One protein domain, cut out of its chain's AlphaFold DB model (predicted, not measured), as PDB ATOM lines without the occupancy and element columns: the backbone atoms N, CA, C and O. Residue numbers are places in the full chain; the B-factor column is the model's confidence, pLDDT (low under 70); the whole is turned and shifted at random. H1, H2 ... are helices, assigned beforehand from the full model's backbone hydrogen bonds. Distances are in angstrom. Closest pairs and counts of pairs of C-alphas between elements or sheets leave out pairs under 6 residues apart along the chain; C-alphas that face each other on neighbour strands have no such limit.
ATOM      1  N   ASP A   6     174.415 170.541 167.142       91.12
ATOM      2  CA  ASP A   6     173.937 169.533 168.076       91.12
ATOM      3  C   ASP A   6     173.480 170.144 169.400       91.12
ATOM      4  O   ASP A   6     172.445 169.725 169.914       91.12
ATOM      5  N   GLU A   7     174.121 171.217 169.872       92.25
ATOM      6  CA  GLU A   7     173.606 172.027 170.986       92.25
ATOM      7  C   GLU A   7     172.222 172.599 170.682       92.25
ATOM      8  O   GLU A   7     171.313 172.494 171.505       92.25
ATOM      9  N   ARG A   8     172.018 173.141 169.474       92.19
ATOM     10  CA  ARG A   8     170.704 173.660 169.057       92.19
ATOM     11  C   ARG A   8     169.637 172.568 169.060       92.19
ATOM     12  O   ARG A   8     168.562 172.752 169.624       92.19
ATOM     13  N   ARG A   9     169.954 171.390 168.513       93.31
ATOM     14  CA  ARG A   9     169.052 170.225 168.539       93.31
ATOM     15  C   ARG A   9     168.759 169.751 169.961       93.31
ATOM     16  O   ARG A   9     167.622 169.390 170.253       93.31
ATOM     17  N   ALA A  10     169.764 169.719 170.834       92.12
ATOM     18  CA  ALA A  10     169.596 169.335 172.230       92.12
ATOM     19  C   ALA A  10     168.686 170.329 172.968       92.12
ATOM     20  O   ALA A  10     167.746 169.908 173.645       92.12
ATOM     21  N   ALA A  11     168.893 171.630 172.757       93.12
ATOM     22  CA  ALA A  11     168.050 172.682 173.310       93.12
ATOM     23  C   ALA A  11     166.599 172.569 172.814       93.12
ATOM     24  O   ALA A  11     165.666 172.667 173.612       93.12
ATOM     25  N   ASP A  12     166.380 172.295 171.528       94.81
ATOM     26  CA  ASP A  12     165.034 172.114 170.975       94.81
ATOM     27  C   ASP A  12     164.324 170.893 171.567       94.81
ATOM     28  O   ASP A  12     163.155 170.984 171.953       94.81
ATOM     29  N   ARG A  13     165.031 169.764 171.722       94.06
ATOM     30  CA  ARG A  13     164.484 168.582 172.410       94.06
ATOM     31  C   ARG A  13     164.114 168.901 173.855       94.06
ATOM     32  O   ARG A  13     163.046 168.490 174.300       94.06
ATOM     33  N   GLN A  14     164.945 169.657 174.573       94.88
ATOM     34  CA  GLN A  14     164.643 170.081 175.942       94.88
ATOM     35  C   GLN A  14     163.411 170.994 176.003       94.88
ATOM     36  O   GLN A  14     162.541 170.784 176.849       94.88
ATOM     37  N   ARG A  15     163.277 171.967 175.089       94.94
ATOM     38  CA  ARG A  15     162.079 172.824 175.001       94.94
ATOM     39  C   ARG A  15     160.823 171.999 174.741       94.94
ATOM     40  O   ARG A  15     159.805 172.201 175.400       94.94
ATOM     41  N   GLN A  16     160.896 171.047 173.812       92.75
ATOM     42  CA  GLN A  16     159.782 170.146 173.527       92.75
ATOM     43  C   GLN A  16     159.449 169.269 174.735       92.75
ATOM     44  O   GLN A  16     158.280 169.156 175.088       92.75
ATOM     45  N   ALA A  17     160.451 168.699 175.407       92.56
ATOM     46  CA  ALA A  17     160.252 167.886 176.602       92.56
ATOM     47  C   ALA A  17     159.547 168.674 177.716       92.56
ATOM     48  O   ALA A  17     158.585 168.172 178.295       92.56
ATOM     49  N   ARG A  18     159.951 169.930 177.951       94.81
ATOM     50  CA  ARG A  18     159.277 170.832 178.901       94.81
ATOM     51  C   ARG A  18     157.833 171.105 178.494       94.81
ATOM     52  O   ARG A  18     156.935 170.952 179.311       94.81
ATOM     53  N   LYS A  19     157.588 171.418 177.219       93.44
ATOM     54  CA  LYS A  19     156.229 171.623 176.692       93.44
ATOM     55  C   LYS A  19     155.340 170.392 176.908       93.44
ATOM     56  O   LYS A  19     154.185 170.529 177.299       93.44
ATOM     57  N   TRP A  20     155.870 169.194 176.674       89.56
ATOM     58  CA  TRP A  20     155.146 167.946 176.914       89.56
ATOM     59  C   TRP A  20     154.929 167.664 178.402       89.56
ATOM     60  O   TRP A  20     153.873 167.153 178.761       89.56
ATOM     61  N   ALA A  21     155.890 167.999 179.265       91.38
ATOM     62  CA  ALA A  21     155.747 167.874 180.712       91.38
ATOM     63  C   ALA A  21     154.655 168.804 181.260       91.38
ATOM     64  O   ALA A  21     153.835 168.362 182.058       91.38
ATOM     65  N   GLU A  22     154.581 170.045 180.776       91.81
ATOM     66  CA  GLU A  22     153.501 170.973 181.129       91.81
ATOM     67  C   GLU A  22     152.136 170.464 180.660       91.81
ATOM     68  O   GLU A  22     151.182 170.449 181.430       91.81
ATOM     69  N   LEU A  23     152.040 169.953 179.427       90.38
ATOM     70  CA  LEU A  23     150.787 169.389 178.918       90.38
ATOM     71  C   LEU A  23     150.295 168.193 179.739       90.38
ATOM     72  O   LEU A  23     149.088 168.031 179.873       90.38
ATOM     73  N   ARG A  24     151.196 167.378 180.303       91.50
ATOM     74  CA  ARG A  24     150.828 166.226 181.148       91.50
ATOM     75  C   ARG A  24     150.117 166.617 182.442       91.50
ATOM     76  O   ARG A  24     149.423 165.769 182.990       91.50
ATOM     77  N   LYS A  25     150.259 167.864 182.907       94.00
ATOM     78  CA  LYS A  25     149.511 168.369 184.067       94.00
ATOM     79  C   LYS A  25     148.003 168.433 183.784       94.00
ATOM     80  O   LYS A  25     147.212 168.231 184.696       94.00
ATOM     81  N   ASP A  26     147.619 168.615 182.516       94.06
ATOM     82  CA  ASP A  26     146.230 168.669 182.052       94.06
ATOM     83  C   ASP A  26     145.896 167.452 181.157       94.06
ATOM     84  O   ASP A  26     146.102 167.509 179.937       94.06
ATOM     85  N   PRO A  27     145.306 166.362 181.688       92.44
ATOM     86  CA  PRO A  27     145.135 165.106 180.944       92.44
ATOM     87  C   PRO A  27     144.314 165.265 179.655       92.44
ATOM     88  O   PRO A  27     144.652 164.686 178.622       92.44
ATOM     89  N   LYS A  28     143.286 166.127 179.662       93.75
ATOM     90  CA  LYS A  28     142.481 166.430 178.464       93.75
ATOM     91  C   LYS A  28     143.307 167.107 177.363       93.75
ATOM     92  O   LYS A  28     143.178 166.760 176.189       93.75
ATOM     93  N   LYS A  29     144.164 168.070 177.724       92.44
ATOM     94  CA  LYS A  29     145.021 168.775 176.755       92.44
ATOM     95  C   LYS A  29     146.148 167.872 176.261       92.44
ATOM     96  O   LYS A  29     146.497 167.937 175.081       92.44
ATOM     97  N   TYR A  30     146.681 167.019 177.133       91.94
ATOM     98  CA  TYR A  30     147.693 166.030 176.783       91.94
ATOM     99  C   TYR A  30     147.194 165.048 175.720       91.94
ATOM    100  O   TYR A  30     147.830 164.912 174.673       91.94
ATOM    101  N   GLU A  31     146.040 164.414 175.941       93.12
ATOM    102  CA  GLU A  31     145.492 163.446 174.987       93.12
ATOM    103  C   GLU A  31     145.108 164.108 173.657       93.12
ATOM    104  O   GLU A  31     145.448 163.592 172.593       93.12
ATOM    105  N   ALA A  32     144.531 165.316 173.680       93.94
ATOM    106  CA  ALA A  32     144.259 166.068 172.453       93.94
ATOM    107  C   ALA A  32     145.542 166.391 171.658       93.94
ATOM    108  O   ALA A  32     145.575 166.267 170.431       93.94
ATOM    109  N   ALA A  33     146.626 166.792 172.335       92.12
ATOM    110  CA  ALA A  33     147.916 167.040 171.692       92.12
ATOM    111  C   ALA A  33     148.535 165.751 171.121       92.12
ATOM    112  O   ALA A  33     149.125 165.768 170.037       92.12
ATOM    113  N   ARG A  34     148.372 164.627 171.825       93.50
ATOM    114  CA  ARG A  34     148.843 163.306 171.400       93.50
ATOM    115  C   ARG A  34     148.098 162.805 170.164       93.50
ATOM    116  O   ARG A  34     148.742 162.337 169.226       93.50
ATOM    117  N   GLU A  35     146.777 162.958 170.117       95.75
ATOM    118  CA  GLU A  35     145.968 162.616 168.942       95.75
ATOM    119  C   GLU A  35     146.326 163.468 167.723       95.75
ATOM    120  O   GLU A  35     146.548 162.928 166.638       95.75
ATOM    121  N   ARG A  36     146.515 164.782 167.893       94.75
ATOM    122  CA  ARG A  36     147.003 165.645 166.801       94.75
ATOM    123  C   ARG A  36     148.358 165.181 166.266       94.75
ATOM    124  O   ARG A  36     148.550 165.111 165.055       94.75
ATOM    125  N   ALA A  37     149.288 164.807 167.148       93.06
ATOM    126  CA  ALA A  37     150.588 164.278 166.736       93.06
ATOM    127  C   ALA A  37     150.467 162.934 165.989       93.06
ATOM    128  O   ALA A  37     151.210 162.680 165.038       93.06
ATOM    129  N   ARG A  38     149.518 162.070 166.379       96.25
ATOM    130  CA  ARG A  38     149.210 160.822 165.660       96.25
ATOM    131  C   ARG A  38     148.639 161.101 164.270       96.25
ATOM    132  O   ARG A  38     149.099 160.492 163.306       96.25
ATOM    133  N   GLN A  39     147.686 162.023 164.153       97.38
ATOM    134  CA  GLN A  39     147.089 162.416 162.873       97.38
ATOM    135  C   GLN A  39     148.136 163.007 161.923       97.38
ATOM    136  O   GLN A  39     148.267 162.532 160.797       97.38
ATOM    137  N   ALA A  40     148.963 163.938 162.408       96.75
ATOM    138  CA  ALA A  40     150.058 164.511 161.629       96.75
ATOM    139  C   ALA A  40     151.048 163.435 161.142       96.75
ATOM    140  O   ALA A  40     151.479 163.456 159.989       96.75
ATOM    141  N   ASN A  41     151.370 162.445 161.984       97.12
ATOM    142  CA  ASN A  41     152.213 161.315 161.585       97.12
ATOM    143  C   ASN A  41     151.558 160.424 160.522       97.12
ATOM    144  O   ASN A  41     152.238 159.973 159.599       97.12
ATOM    145  N   ARG A  42     150.252 160.155 160.629       97.44
ATOM    146  CA  ARG A  42     149.509 159.402 159.606       97.44
ATOM    147  C   ARG A  42     149.541 160.131 158.267       97.44
ATOM    148  O   ARG A  42     149.851 159.518 157.249       97.44
ATOM    149  N   GLU A  43     149.290 161.433 158.278       97.81
ATOM    150  CA  GLU A  43     149.324 162.263 157.078       97.81
ATOM    151  C   GLU A  43     150.727 162.330 156.467       97.81
ATOM    152  O   GLU A  43     150.889 162.191 155.255       97.81
ATOM    153  N   TYR A  44     151.764 162.482 157.295       96.88
ATOM    154  CA  TYR A  44     153.149 162.415 156.841       96.88
ATOM    155  C   TYR A  44     153.457 161.077 156.163       96.88
ATOM    156  O   TYR A  44     154.000 161.060 155.061       96.88
ATOM    157  N   ARG A  45     153.069 159.950 156.777       97.12
ATOM    158  CA  ARG A  45     153.269 158.615 156.192       97.12
ATOM    159  C   ARG A  45     152.545 158.464 154.860       97.12
ATOM    160  O   ARG A  45     153.148 157.967 153.914       97.12
ATOM    161  N   LYS A  46     151.297 158.931 154.776       98.06
ATOM    162  CA  LYS A  46     150.515 158.934 153.535       98.06
ATOM    163  C   LYS A  46     151.243 159.715 152.439       98.06
ATOM    164  O   LYS A  46     151.595 159.130 151.418       98.06
ATOM    165  N   ARG A  47     151.588 160.979 152.691       97.75
ATOM    166  CA  ARG A  47     152.303 161.829 151.722       97.75
ATOM    167  C   ARG A  47     153.661 161.255 151.323       97.75
ATOM    168  O   ARG A  47     154.019 161.275 150.152       97.75
ATOM    169  N   ASN A  48     154.411 160.706 152.277       97.94
ATOM    170  CA  ASN A  48     155.694 160.076 151.984       97.94
ATOM    171  C   ASN A  48     155.519 158.833 151.097       97.94
ATOM    172  O   ASN A  48     156.283 158.634 150.157       97.94
ATOM    173  N   SER A  49     154.489 158.018 151.347       96.94
ATOM    174  CA  SER A  49     154.178 156.868 150.492       96.94
ATOM    175  C   SER A  49     153.788 157.297 149.073       96.94
ATOM    176  O   SER A  49     154.312 156.747 148.107       96.94
ATOM    177  N   GLU A  50     152.964 158.337 148.933       96.88
ATOM    178  CA  GLU A  50     152.580 158.909 147.638       96.88
ATOM    179  C   GLU A  50     153.796 159.449 146.884       96.88
ATOM    180  O   GLU A  50     153.977 159.157 145.700       96.88
ATOM    181  N   PHE A  51     154.681 160.165 147.580       97.50
ATOM    182  CA  PHE A  51     155.930 160.663 147.015       97.50
ATOM    183  C   PHE A  51     156.820 159.526 146.500       97.50
ATOM    184  O   PHE A  51     157.347 159.601 145.389       97.50
ATOM    185  N   LEU A  52     156.974 158.447 147.272       95.81
ATOM    186  CA  LEU A  52     157.769 157.288 146.862       95.81
ATOM    187  C   LEU A  52     157.160 156.574 145.649       95.81
ATOM    188  O   LEU A  52     157.891 156.228 144.717       95.81
ATOM    189  N   VAL A  53     155.835 156.413 145.615       96.12
ATOM    190  CA  VAL A  53     155.120 155.848 144.462       96.12
ATOM    191  C   VAL A  53     155.309 156.730 143.226       96.12
ATOM    192  O   VAL A  53     155.654 156.225 142.155       96.12
ATOM    193  N   ALA A  54     155.150 158.048 143.359       94.12
ATOM    194  CA  ALA A  54     155.363 158.997 142.271       94.12
ATOM    195  C   ALA A  54     156.807 158.940 141.749       94.12
ATOM    196  O   ALA A  54     157.034 158.840 140.540       94.12
ATOM    197  N   LYS A  55     157.792 158.895 142.655       95.00
ATOM    198  CA  LYS A  55     159.210 158.737 142.311       95.00
ATOM    199  C   LYS A  55     159.460 157.435 141.548       95.00
ATOM    200  O   LYS A  55     160.195 157.439 140.562       95.00
ATOM    201  N   GLN A  56     158.848 156.324 141.959       94.00
ATOM    202  CA  GLN A  56     158.983 155.045 141.260       94.00
ATOM    203  C   GLN A  56     158.351 155.080 139.864       94.00
ATOM    204  O   GLN A  56     158.964 154.601 138.909       94.00
ATOM    205  N   ARG A  57     157.160 155.675 139.718       93.00
ATOM    206  CA  ARG A  57     156.493 155.851 138.416       93.00
ATOM    207  C   ARG A  57     157.346 156.676 137.459       93.00
ATOM    208  O   ARG A  57     157.562 156.241 136.334       93.00
ATOM    209  N   LEU A  58     157.908 157.785 137.937       92.94
ATOM    210  CA  LEU A  58     158.807 158.630 137.151       92.94
ATOM    211  C   LEU A  58     160.068 157.879 136.708       92.94
ATOM    212  O   LEU A  58     160.534 158.046 135.585       92.94
ATOM    213  N   ARG A  59     160.637 157.032 137.576       90.50
ATOM    214  CA  ARG A  59     161.766 156.177 137.182       90.50
ATOM    215  C   ARG A  59     161.358 155.200 136.085       90.50
ATOM    216  O   ARG A  59     162.118 155.024 135.146       90.50
ATOM    217  N   ARG A  60     160.172 154.590 136.179       84.75
ATOM    218  CA  ARG A  60     159.672 153.643 135.170       84.75
ATOM    219  C   ARG A  60     159.347 154.304 133.834       84.75
ATOM    220  O   ARG A  60     159.638 153.701 132.813       84.75
ATOM    221  N   SER A  61     158.788 155.513 133.827       80.56
ATOM    222  CA  SER A  61     158.478 156.235 132.585       80.56
ATOM    223  C   SER A  61     159.725 156.726 131.848       80.56
ATOM    224  O   SER A  61     159.672 156.954 130.647       80.56
ATOM    225  N   LYS A  62     160.847 156.882 132.560       78.50
ATOM    226  CA  LYS A  62     162.156 157.230 131.991       78.50
ATOM    227  C   LYS A  62     162.968 156.016 131.532       78.50
ATOM    228  O   LYS A  62     164.040 156.198 130.964       78.50
ATOM    229  N   LEU A  63     162.505 154.793 131.798       70.88
ATOM    230  CA  LEU A  63     163.150 153.594 131.273       70.88
ATOM    231  C   LEU A  63     162.666 153.367 129.838       70.88
ATOM    232  O   LEU A  63     161.453 153.403 129.611       70.88
TER     233      LEU A  63
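What this domain is: This is residues 6 to 63 of the 122 residues of an uncharacterized protein of Mycena chlorophos (UniProt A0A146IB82). A long straight helix, H2, and a shorter one, H1, meet near their ends at a corner and make an open, flat V with arms of unequal length. Most of each arm sticks out free: residues 6 to 19 of H1 and, from residue 35 on, H2 with the last two printed residues. The printed part has 58 residues with two named helices, H1 then H2, and no named strand, and its class is all helix. It is extended, with a radius of gyration of the C-alphas of 18.1 A and spans of 56 by 31 by 5 A.

Where its parts are: H2, residues 27 to 61, is 50.9 A long, from C-alpha 27 at (145.135, 165.106, 180.944) to C-alpha 61 at (158.478, 156.235, 132.585). H1, residues 6 to 24, is 26.8 A long and begins with C-alpha 6 at (173.937, 169.533, 168.076).

How they stand to each other: H2 and H1 touch only at the corner by their tight link, residues 25 and 26. The closest C-alphas, of Leu 23 and Tyr 30, are 5.0 A apart. H1 touches with residues 20 to 24 alone, H2 with residues 29 to 30 alone. They run opposite ways at a steep tilt of 46 degrees. In H1 and H2 every O i to N i+4 pair is within hydrogen-bond range.

The domain as a whole: The C-alphas farthest apart, of Lys 25 and Leu 63, are 56.5 A apart. The printed part has no cut, and no printed residue is under 70 in pLDDT.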